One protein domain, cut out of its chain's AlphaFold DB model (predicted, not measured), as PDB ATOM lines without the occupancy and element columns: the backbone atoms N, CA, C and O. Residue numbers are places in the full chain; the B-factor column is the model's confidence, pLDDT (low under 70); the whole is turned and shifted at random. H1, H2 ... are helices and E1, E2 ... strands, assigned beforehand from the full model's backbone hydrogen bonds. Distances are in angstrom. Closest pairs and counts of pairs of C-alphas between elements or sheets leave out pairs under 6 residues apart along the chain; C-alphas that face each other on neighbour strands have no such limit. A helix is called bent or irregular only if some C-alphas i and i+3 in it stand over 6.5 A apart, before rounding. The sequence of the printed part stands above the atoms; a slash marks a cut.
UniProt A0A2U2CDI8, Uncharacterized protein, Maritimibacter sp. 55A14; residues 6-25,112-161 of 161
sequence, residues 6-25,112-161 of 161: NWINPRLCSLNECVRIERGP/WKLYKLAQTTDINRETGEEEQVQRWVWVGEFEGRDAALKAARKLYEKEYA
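Overview. This is residues 6 to 25 and 112 to 161 of the 161 residues of an uncharacterized protein of Maritimibacter sp. 55A14 (UniProt A0A2U2CDI8). A twisted sheet of five antiparallel strands has one helix, H1, packed over one face; its two longest strands, E4 and E5, form a bent hairpin that reaches well past the helix as an arm and makes the longest axis. The short strands E1 and E2 lie at the sheet's other end, and the opposite face has no named helix. The printed part has 70 residues, with E1, E2, E3, E4, E5 and then H1 along the chain, the sheet's order also being E1, E2, E3, E4, E5. The class is mixed, helices and strands; the whole is loose, with a radius of gyration of the C-alphas of 14.1 A and spans of 44 by 30 by 20 A.

Arrangement. E1, residues 6 to 9, is an edge strand and forms a hairpin with E2, residues 12 to 15; N 6 and O 14 are 2.8 A apart, within hydrogen-bond range. E2 forms a hairpin with E3, residues 19 to 24, with N 15 and O 19 at 2.7 A. E1, E2 and E3 are a meander, each strand the antiparallel neighbour of the one before. E3 is antiparallel to E4, residues 112 to 123, at 117 degrees between directions, with N 113 and O 22 at 2.8 A. E4 and the other edge strand, E5, residues 130 to 142, form a hairpin at 162 degrees, with N 114 and O 140 at 2.8 A and N 131 and O 122 at 2.8 A. E4 bends by 71 degrees at residue 119 and E5 by 52 degrees at residue 133. H1, residues 145 to 160, is on the sheet at a height of 7.8 A, making two layers, a helix on one face of a sheet. It lies over E3 and E4 and runs along the strands, at 13 degrees to E3 on the local plane. The closest C-alphas of E3 and H1 are those of Val 19 and Tyr 156, 6.4 A apart; those of E4 and H1 are Trp 112 and Ala 148, 6.1 A. Every O i to N i+4 pair in H1 is within hydrogen-bond range. E1 and E4 are apart.

Along the chain. E1 begins at C-alpha 6, (-31.625, -0.353, 15.005), and spans 9.0 A; E2 spans 10.3 A and E3 16.0 A. E4 runs 30.4 A to C-alpha 123 at (-32.196, 28.357, 1.244), and E5 runs 34.3 A. H1 is 21.4 A long and ends at C-alpha 160, (-35.839, 12.656, 23.260).

Size, cuts and confidence. The C-alphas farthest apart are those of Thr 127 and Asp 146, 44.3 A. Residues 26 to 111 are not printed, and C-alphas 25 and 112 are 9.0 A apart across the cut. Of the links printed whole, none is long. The mean pLDDT of the printed part is 92.0, and no printed residue is under 70.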
ATOM      1  N   ASN A   6     -31.484   0.271  16.305       93.62
ATOM      2  CA  ASN A   6     -31.625  -0.353  15.005       93.62
ATOM      3  C   ASN A   6     -30.267  -0.393  14.290       93.62
ATOM      4  O   ASN A   6     -29.754   0.627  13.815       93.62
ATOM      5  N   TRP A   7     -29.659  -1.576  14.223       93.56
ATOM      6  CA  TRP A   7     -28.403  -1.802  13.505       93.56
ATOM      7  C   TRP A   7     -28.674  -2.063  12.022       93.56
ATOM      8  O   TRP A   7     -29.050  -3.163  11.632       93.56
ATOM      9  N   ILE A   8     -28.419  -1.054  11.185       92.88
ATOM     10  CA  ILE A   8     -28.597  -1.139   9.727       92.88
ATOM     11  C   ILE A   8     -27.495  -2.012   9.107       92.88
ATOM     12  O   ILE A   8     -27.733  -2.771   8.173       92.88
ATOM     13  N   ASN A   9     -26.267  -1.894   9.618       91.75
ATOM     14  CA  ASN A   9     -25.128  -2.744   9.266       91.75
ATOM     15  C   ASN A   9     -24.063  -2.683  10.385       91.75
ATOM     16  O   ASN A   9     -24.187  -1.856  11.287       91.75
ATOM     17  N   PRO A  10     -22.968  -3.472  10.340       91.19
ATOM     18  CA  PRO A  10     -21.959  -3.499  11.410       91.19
ATOM     19  C   PRO A  10     -21.234  -2.172  11.702       91.19
ATOM     20  O   PRO A  10     -20.443  -2.105  12.642       91.19
ATOM     21  N   ARG A  11     -21.436  -1.134  10.886       92.75
ATOM     22  CA  ARG A  11     -20.808   0.190  10.991       92.75
ATOM     23  C   ARG A  11     -21.821   1.311  11.210       92.75
ATOM     24  O   ARG A  11     -21.389   2.444  11.359       92.75
ATOM     25  N   LEU A  12     -23.124   1.030  11.221       94.62
ATOM     26  CA  LEU A  12     -24.170   2.046  11.298       94.62
ATOM     27  C   LEU A  12     -25.326   1.571  12.180       94.62
ATOM     28  O   LEU A  12     -25.970   0.561  11.888       94.62
ATOM     29  N   CYS A  13     -25.609   2.346  13.222       95.50
ATOM     30  CA  CYS A  13     -26.747   2.152  14.112       95.50
ATOM     31  C   CYS A  13     -27.538   3.448  14.238       95.50
ATOM     32  O   CYS A  13     -26.951   4.524  14.351       95.50
ATOM     33  N   SER A  14     -28.859   3.327  14.241       94.31
ATOM     34  CA  SER A  14     -29.800   4.403  14.521       94.31
ATOM     35  C   SER A  14     -30.508   4.122  15.844       94.31
ATOM     36  O   SER A  14     -30.893   2.986  16.102       94.31
ATOM     37  N   LEU A  15     -30.673   5.142  16.681       94.12
ATOM     38  CA  LEU A  15     -31.455   5.108  17.908       94.12
ATOM     39  C   LEU A  15     -32.753   5.880  17.664       94.12
ATOM     40  O   LEU A  15     -32.727   7.110  17.562       94.12
ATOM     41  N   ASN A  16     -33.854   5.136  17.517       89.69
ATOM     42  CA  ASN A  16     -35.198   5.648  17.211       89.69
ATOM     43  C   ASN A  16     -35.237   6.722  16.096       89.69
ATOM     44  O   ASN A  16     -35.965   7.702  16.195       89.69
ATOM     45  N   GLU A  17     -34.384   6.594  15.073       89.56
ATOM     46  CA  GLU A  17     -34.291   7.515  13.920       89.56
ATOM     47  C   GLU A  17     -33.905   8.976  14.229       89.56
ATOM     48  O   GLU A  17     -33.747   9.774  13.306       89.56
ATOM     49  N   CYS A  18     -33.642   9.325  15.492       92.62
ATOM     50  CA  CYS A  18     -33.265  10.680  15.910       92.62
ATOM     51  C   CYS A  18     -31.778  10.826  16.256       92.62
ATOM     52  O   CYS A  18     -31.217  11.915  16.149       92.62
ATOM     53  N   VAL A  19     -31.108   9.743  16.649       94.94
ATOM     54  CA  VAL A  19     -29.665   9.714  16.937       94.94
ATOM     55  C   VAL A  19     -29.036   8.595  16.116       94.94
ATOM     56  O   VAL A  19     -29.647   7.551  15.941       94.94
ATOM     57  N   ARG A  20     -27.819   8.764  15.596       95.56
ATOM     58  CA  ARG A  20     -27.116   7.681  14.889       95.56
ATOM     59  C   ARG A  20     -25.631   7.663  15.205       95.56
ATOM     60  O   ARG A  20     -25.021   8.717  15.382       95.56
ATOM     61  N   ILE A  21     -25.044   6.473  15.199       96.12
ATOM     62  CA  ILE A  21     -23.594   6.286  15.209       96.12
ATOM     63  C   ILE A  21     -23.131   5.625  13.918       96.12
ATOM     64  O   ILE A  21     -23.732   4.657  13.456       96.12
ATOM     65  N   GLU A  22     -22.045   6.137  13.348       95.06
ATOM     66  CA  GLU A  22     -21.464   5.648  12.099       95.06
ATOM     67  C   GLU A  22     -19.948   5.497  12.235       95.06
ATOM     68  O   GLU A  22     -19.250   6.442  12.598       95.06
ATOM     69  N   ARG A  23     -19.409   4.320  11.916       93.88
ATOM     70  CA  ARG A  23     -17.965   4.102  11.843       93.88
ATOM     71  C   ARG A  23     -17.453   4.544  10.482       93.88
ATOM     72  O   ARG A  23     -17.793   3.934   9.469       93.88
ATOM     73  N   GLY A  24     -16.597   5.559  10.471       87.69
ATOM     74  CA  GLY A  24     -16.149   6.174   9.230       87.69
ATOM     75  C   GLY A  24     -14.695   6.636   9.247       87.69
ATOM     76  O   GLY A  24     -14.069   6.734  10.308       87.69
ATOM     77  N   PRO A  25     -14.163   6.941   8.055       86.50
ATOM     78  CA  PRO A  25     -12.811   7.448   7.909       86.50
ATOM     79  C   PRO A  25     -12.647   8.825   8.554       86.50
ATOM     80  O   PRO A  25     -13.596   9.617   8.668       86.50
ATOM     81  N   TRP A 112     -15.898   6.044  15.476       94.94
ATOM     82  CA  TRP A 112     -17.348   6.068  15.532       94.94
ATOM     83  C   TRP A 112     -17.825   7.500  15.732       94.94
ATOM     84  O   TRP A 112     -17.569   8.118  16.763       94.94
ATOM     85  N   LYS A 113     -18.522   8.026  14.734       94.94
ATOM     86  CA  LYS A 113     -19.078   9.374  14.706       94.94
ATOM     87  C   LYS A 113     -20.509   9.336  15.208       94.94
ATOM     88  O   LYS A 113     -21.299   8.527  14.730       94.94
ATOM     89  N   LEU A 114     -20.841  10.209  16.148       96.25
ATOM     90  CA  LEU A 114     -22.190  10.391  16.665       96.25
ATOM     91  C   LEU A 114     -22.849  11.568  15.950       96.25
ATOM     92  O   LEU A 114     -22.250  12.637  15.808       96.25
ATOM     93  N   TYR A 115     -24.092  11.375  15.529       96.19
ATOM     94  CA  TYR A 115     -24.923  12.406  14.927       96.19
ATOM     95  C   TYR A 115     -26.290  12.452  15.599       96.19
ATOM     96  O   TYR A 115     -26.791  11.428  16.068       96.19
ATOM     97  N   LYS A 116     -26.921  13.622  15.554       94.88
ATOM     98  CA  LYS A 116     -28.336  13.802  15.886       94.88
ATOM     99  C   LYS A 116     -29.102  14.425  14.732       94.88
ATOM    100  O   LYS A 116     -28.531  15.195  13.960       94.88
ATOM    101  N   LEU A 117     -30.374  14.084  14.611       93.56
ATOM    102  CA  LEU A 117     -31.275  14.695  13.652       93.56
ATOM    103  C   LEU A 117     -31.718  16.053  14.206       93.56
ATOM    104  O   LEU A 117     -32.273  16.134  15.300       93.56
ATOM    105  N   ALA A 118     -31.455  17.119  13.458       91.50
ATOM    106  CA  ALA A 118     -31.862  18.473  13.806       91.50
ATOM    107  C   ALA A 118     -32.638  19.107  12.650       91.50
ATOM    108  O   ALA A 118     -32.343  18.849  11.481       91.50
ATOM    109  N   GLN A 119     -33.614  19.953  12.982       91.25
ATOM    110  CA  GLN A 119     -34.206  20.875  12.018       91.25
ATOM    111  C   GLN A 119     -33.276  22.072  11.830       91.25
ATOM    112  O   GLN A 119     -32.772  22.644  12.798       91.25
ATOM    113  N   THR A 120     -33.028  22.418  10.576       87.56
ATOM    114  CA  THR A 120     -32.196  23.549  10.178       87.56
ATOM    115  C   THR A 120     -32.892  24.309   9.065       87.56
ATOM    116  O   THR A 120     -33.528  23.689   8.216       87.56
ATOM    117  N   THR A 121     -32.709  25.623   9.019       90.50
ATOM    118  CA  THR A 121     -33.121  26.422   7.866       90.50
ATOM    119  C   THR A 121     -32.079  26.293   6.754       90.50
ATOM    120  O   THR A 121     -30.882  26.447   7.011       90.50
ATOM    121  N   ASP A 122     -32.517  26.014   5.531       86.81
ATOM    122  CA  ASP A 122     -31.700  26.124   4.320       86.81
ATOM    123  C   ASP A 122     -32.390  27.038   3.305       86.81
ATOM    124  O   ASP A 122     -33.577  27.319   3.429       86.81
ATOM    125  N   ILE A 123     -31.649  27.521   2.314       86.75
ATOM    126  CA  ILE A 123     -32.196  28.357   1.244       86.75
ATOM    127  C   ILE A 123     -32.415  27.479   0.016       86.75
ATOM    128  O   ILE A 123     -31.464  26.893  -0.517       86.75
ATOM    129  N   ASN A 124     -33.653  27.424  -0.469       85.38
ATOM    130  CA  ASN A 124     -33.958  26.805  -1.747       85.38
ATOM    131  C   ASN A 124     -33.216  27.556  -2.857       85.38
ATOM    132  O   ASN A 124     -33.401  28.753  -3.061       85.38
ATOM    133  N   ARG A 125     -32.358  26.854  -3.598       83.31
ATOM    134  CA  ARG A 125     -31.535  27.476  -4.647       83.31
ATOM    135  C   ARG A 125     -32.322  27.885  -5.891       83.31
ATOM    136  O   ARG A 125     -31.799  28.657  -6.687       83.31
ATOM    137  N   GLU A 126     -33.519  27.347  -6.075       85.50
ATOM    138  CA  GLU A 126     -34.396  27.616  -7.214       85.50
ATOM    139  C   GLU A 126     -35.361  28.768  -6.917       85.50
ATOM    140  O   GLU A 126     -35.532  29.642  -7.764       85.50
ATOM    141  N   THR A 127     -35.953  28.803  -5.719       88.25
ATOM    142  CA  THR A 127     -36.944  29.831  -5.339       88.25
ATOM    143  C   THR A 127     -36.352  30.976  -4.516       88.25
ATOM    144  O   THR A 127     -36.911  32.069  -4.500       88.25
ATOM    145  N   GLY A 128     -35.210  30.757  -3.858       87.50
ATOM    146  CA  GLY A 128     -34.589  31.711  -2.936       87.50
ATOM    147  C   GLY A 128     -35.255  31.781  -1.559       87.50
ATOM    148  O   GLY A 128     -34.844  32.598  -0.738       87.50
ATOM    149  N   GLU A 129     -36.264  30.951  -1.300       91.62
ATOM    150  CA  GLU A 129     -37.008  30.940  -0.040       91.62
ATOM    151  C   GLU A 129     -36.305  30.102   1.034       91.62
ATOM    152  O   GLU A 129     -35.578  29.150   0.739       91.62
ATOM    153  N   GLU A 130     -36.524  30.465   2.298       90.44
ATOM    154  CA  GLU A 130     -36.063  29.686   3.444       90.44
ATOM    155  C   GLU A 130     -36.954  28.457   3.658       90.44
ATOM    156  O   GLU A 130     -38.173  28.563   3.792       90.44
ATOM    157  N   GLU A 131     -36.336  27.285   3.761       91.44
ATOM    158  CA  GLU A 131     -37.003  26.011   3.990       91.44
ATOM    159  C   GLU A 131     -36.498  25.354   5.270       91.44
ATOM    160  O   GLU A 131     -35.297  25.317   5.548       91.44
ATOM    161  N   GLN A 132     -37.413  24.761   6.037       91.31
ATOM    162  CA  GLN A 132     -37.039  23.894   7.149       91.31
ATOM    163  C   GLN A 132     -36.673  22.510   6.618       91.31
ATOM    164  O   GLN A 132     -37.526  21.775   6.121       91.31
ATOM    165  N   VAL A 133     -35.408  22.129   6.773       90.75
ATOM    166  CA  VAL A 133     -34.889  20.822   6.370       90.75
ATOM    167  C   VAL A 133     -34.365  20.054   7.576       90.75
ATOM    168  O   VAL A 133     -33.769  20.617   8.494       90.75
ATOM    169  N   GLN A 134     -34.559  18.738   7.575       91.00
ATOM    170  CA  GLN A 134     -33.961  17.860   8.577       91.00
ATOM    171  C   GLN A 134     -32.575  17.405   8.125       91.00
ATOM    172  O   GLN A 134     -32.393  16.924   7.003       91.00
ATOM    173  N   ARG A 135     -31.583  17.543   9.008       90.81
ATOM    174  CA  ARG A 135     -30.196  17.149   8.743       90.81
ATOM    175  C   ARG A 135     -29.579  16.426   9.922       90.81
ATOM    176  O   ARG A 135     -29.834  16.733  11.082       90.81
ATOM    177  N   TRP A 136     -28.700  15.486   9.597       91.75
ATOM    178  CA  TRP A 136     -27.838  14.842  10.575       91.75
ATOM    179  C   TRP A 136     -26.674  15.764  10.926       91.75
ATOM    180  O   TRP A 136     -25.784  15.995  10.108       91.75
ATOM    181  N   VAL A 137     -26.677  16.265  12.154       91.06
ATOM    182  CA  VAL A 137     -25.628  17.125  12.700       91.06
ATOM    183  C   VAL A 137     -24.655  16.266  13.490       91.06
ATOM    184  O   VAL A 137     -25.058  15.507  14.370       91.06
ATOM    185  N   TRP A 138     -23.371  16.363  13.155       92.62
ATOM    186  CA  TRP A 138     -22.301  15.687  13.880       92.62
ATOM    187  C   TRP A 138     -22.112  16.309  15.267       92.62
ATOM    188  O   TRP A 138     -22.082  17.531  15.390       92.62
ATOM    189  N   VAL A 139     -21.985  15.475  16.302       93.69
ATOM    190  CA  VAL A 139     -21.897  15.927  17.704       93.69
ATOM    191  C   VAL A 139     -20.709  15.347  18.475       93.69
ATOM    192  O   VAL A 139     -20.445  15.786  19.592       93.69
ATOM    193  N   GLY A 140     -19.985  14.373  17.919       93.25
ATOM    194  CA  GLY A 140     -18.798  13.816  18.569       93.25
ATOM    195  C   GLY A 140     -18.209  12.597  17.867       93.25
ATOM    196  O   GLY A 140     -18.815  12.031  16.955       93.25
ATOM    197  N   GLU A 141     -17.018  12.187  18.302       94.25
ATOM    198  CA  GLU A 141     -16.288  11.020  17.790       94.25
ATOM    199  C   GLU A 141     -15.691  10.190  18.924       94.25
ATOM    200  O   GLU A 141     -15.307  10.723  19.965       94.25
ATOM    201  N   PHE A 142     -15.619   8.875  18.712       94.69
ATOM    202  CA  PHE A 142     -15.187   7.899  19.708       94.69
ATOM    203  C   PHE A 142     -14.371   6.780  19.049       94.69
ATOM    204  O   PHE A 142     -14.745   6.278  17.991       94.69
ATOM    205  N   GLU A 143     -13.289   6.332  19.685       91.00
ATOM    206  CA  GLU A 143     -12.442   5.243  19.158       91.00
ATOM    207  C   GLU A 143     -13.153   3.876  19.185       91.00
ATOM    208  O   GLU A 143     -12.908   3.008  18.347       91.00
ATOM    209  N   GLY A 144     -14.080   3.679  20.128       91.94
ATOM    210  CA  GLY A 144     -14.746   2.400  20.375       91.94
ATOM    211  C   GLY A 144     -16.252   2.427  20.126       91.94
ATOM    212  O   GLY A 144     -16.933   3.399  20.461       91.94
ATOM    213  N   ARG A 145     -16.784   1.309  19.613       93.88
ATOM    214  CA  ARG A 145     -18.228   1.107  19.394       93.88
ATOM    215  C   ARG A 145     -19.024   1.313  20.680       93.88
ATOM    216  O   ARG A 145     -20.018   2.028  20.670       93.88
ATOM    217  N   ASP A 146     -18.570   0.719  21.779       94.94
ATOM    218  CA  ASP A 146     -19.296   0.744  23.053       94.94
ATOM    219  C   ASP A 146     -19.316   2.144  23.667       94.94
ATOM    220  O   ASP A 146     -20.332   2.579  24.208       94.94
ATOM    221  N   ALA A 147     -18.215   2.889  23.525       95.88
ATOM    222  CA  ALA A 147     -18.148   4.286  23.939       95.88
ATOM    223  C   ALA A 147     -19.122   5.151  23.125       95.88
ATOM    224  O   ALA A 147     -19.875   5.933  23.706       95.88
ATOM    225  N   ALA A 148     -19.163   4.957  21.802       95.75
ATOM    226  CA  ALA A 148     -20.100   5.652  20.925       95.75
ATOM    227  C   ALA A 148     -21.559   5.316  21.252       95.75
ATOM    228  O   ALA A 148     -22.379   6.221  21.369       95.75
ATOM    229  N   LEU A 149     -21.879   4.035  21.457       95.62
ATOM    230  CA  LEU A 149     -23.214   3.584  21.859       95.62
ATOM    231  C   LEU A 149     -23.639   4.183  23.198       95.62
ATOM    232  O   LEU A 149     -24.749   4.696  23.323       95.62
ATOM    233  N   LYS A 150     -22.755   4.164  24.200       96.19
ATOM    234  CA  LYS A 150     -23.031   4.756  25.513       96.19
ATOM    235  C   LYS A 150     -23.317   6.254  25.399       96.19
ATOM    236  O   LYS A 150     -24.257   6.746  26.022       96.19
ATOM    237  N   ALA A 151     -22.532   6.974  24.599       96.44
ATOM    238  CA  ALA A 151     -22.761   8.390  24.336       96.44
ATOM    239  C   ALA A 151     -24.067   8.637  23.563       96.44
ATOM    240  O   ALA A 151     -24.794   9.568  23.897       96.44
ATOM    241  N   ALA A 152     -24.393   7.785  22.587       95.75
ATOM    242  CA  ALA A 152     -25.626   7.864  21.809       95.75
ATOM    243  C   ALA A 152     -26.871   7.676  22.678       95.75
ATOM    244  O   ALA A 152     -27.786   8.490  22.600       95.75
ATOM    245  N   ARG A 153     -26.884   6.654  23.547       95.50
ATOM    246  CA  ARG A 153     -27.981   6.412  24.499       95.50
ATOM    247  C   ARG A 153     -28.171   7.602  25.433       95.50
ATOM    248  O   ARG A 153     -29.278   8.104  25.560       95.50
ATOM    249  N   LYS A 154     -27.076   8.125  25.996       95.50
ATOM    250  CA  LYS A 154     -27.118   9.313  26.861       95.50
ATOM    251  C   LYS A 154     -27.641  10.554  26.130       95.50
ATOM    252  O   LYS A 154     -28.356  11.357  26.719       95.50
ATOM    253  N   LEU A 155     -27.255  10.744  24.868       94.62
ATOM    254  CA  LEU A 155     -27.762  11.845  24.050       94.62
ATOM    255  C   LEU A 155     -29.256  11.675  23.765       94.62
ATOM    256  O   LEU A 155     -30.002  12.640  23.893       94.62
ATOM    257  N   TYR A 156     -29.678  10.454  23.426       93.94
ATOM    258  CA  TYR A 156     -31.078  10.125  23.198       93.94
ATOM    259  C   TYR A 156     -31.929  10.415  24.441       93.94
ATOM    260  O   TYR A 156     -32.898  11.157  24.354       93.94
ATOM    261  N   GLU A 157     -31.509   9.913  25.604       93.31
ATOM    262  CA  GLU A 157     -32.181  10.146  26.889       93.31
ATOM    263  C   GLU A 157     -32.285  11.630  27.243       93.31
ATOM    264  O   GLU A 157     -33.272  12.068  27.816       93.31
ATOM    265  N   LYS A 158     -31.262  12.422  26.910       92.56
ATOM    266  CA  LYS A 158     -31.244  13.853  27.219       92.56
ATOM    267  C   LYS A 158     -32.178  14.671  26.322       92.56
ATOM    268  O   LYS A 158     -32.685  15.694  26.773       92.56
ATOM    269  N   GLU A 159     -32.303  14.307  25.047       88.88
ATOM    270  CA  GLU A 159     -32.977  15.142  24.042       88.88
ATOM    271  C   GLU A 159     -34.350  14.602  23.601       88.88
ATOM    272  O   GLU A 159     -35.128  15.374  23.043       88.88
ATOM    273  N   TYR A 160     -34.665  13.323  23.844       85.19
ATOM    274  CA  TYR A 160     -35.839  12.656  23.260       85.19
ATOM    275  C   TYR A 160     -36.582  11.673  24.192       85.19
ATOM    276  O   TYR A 160     -37.592  11.116  23.760       85.19
ATOM    277  N   ALA A 161     -36.102  11.428  25.421       76.06
ATOM    278  CA  ALA A 161     -36.799  10.615  26.432       76.06
ATOM    279  C   ALA A 161     -37.458  11.499  27.499       76.06
ATOM    280  O   ALA A 161     -38.544  11.099  27.976       76.06
TER     281      ALA A 161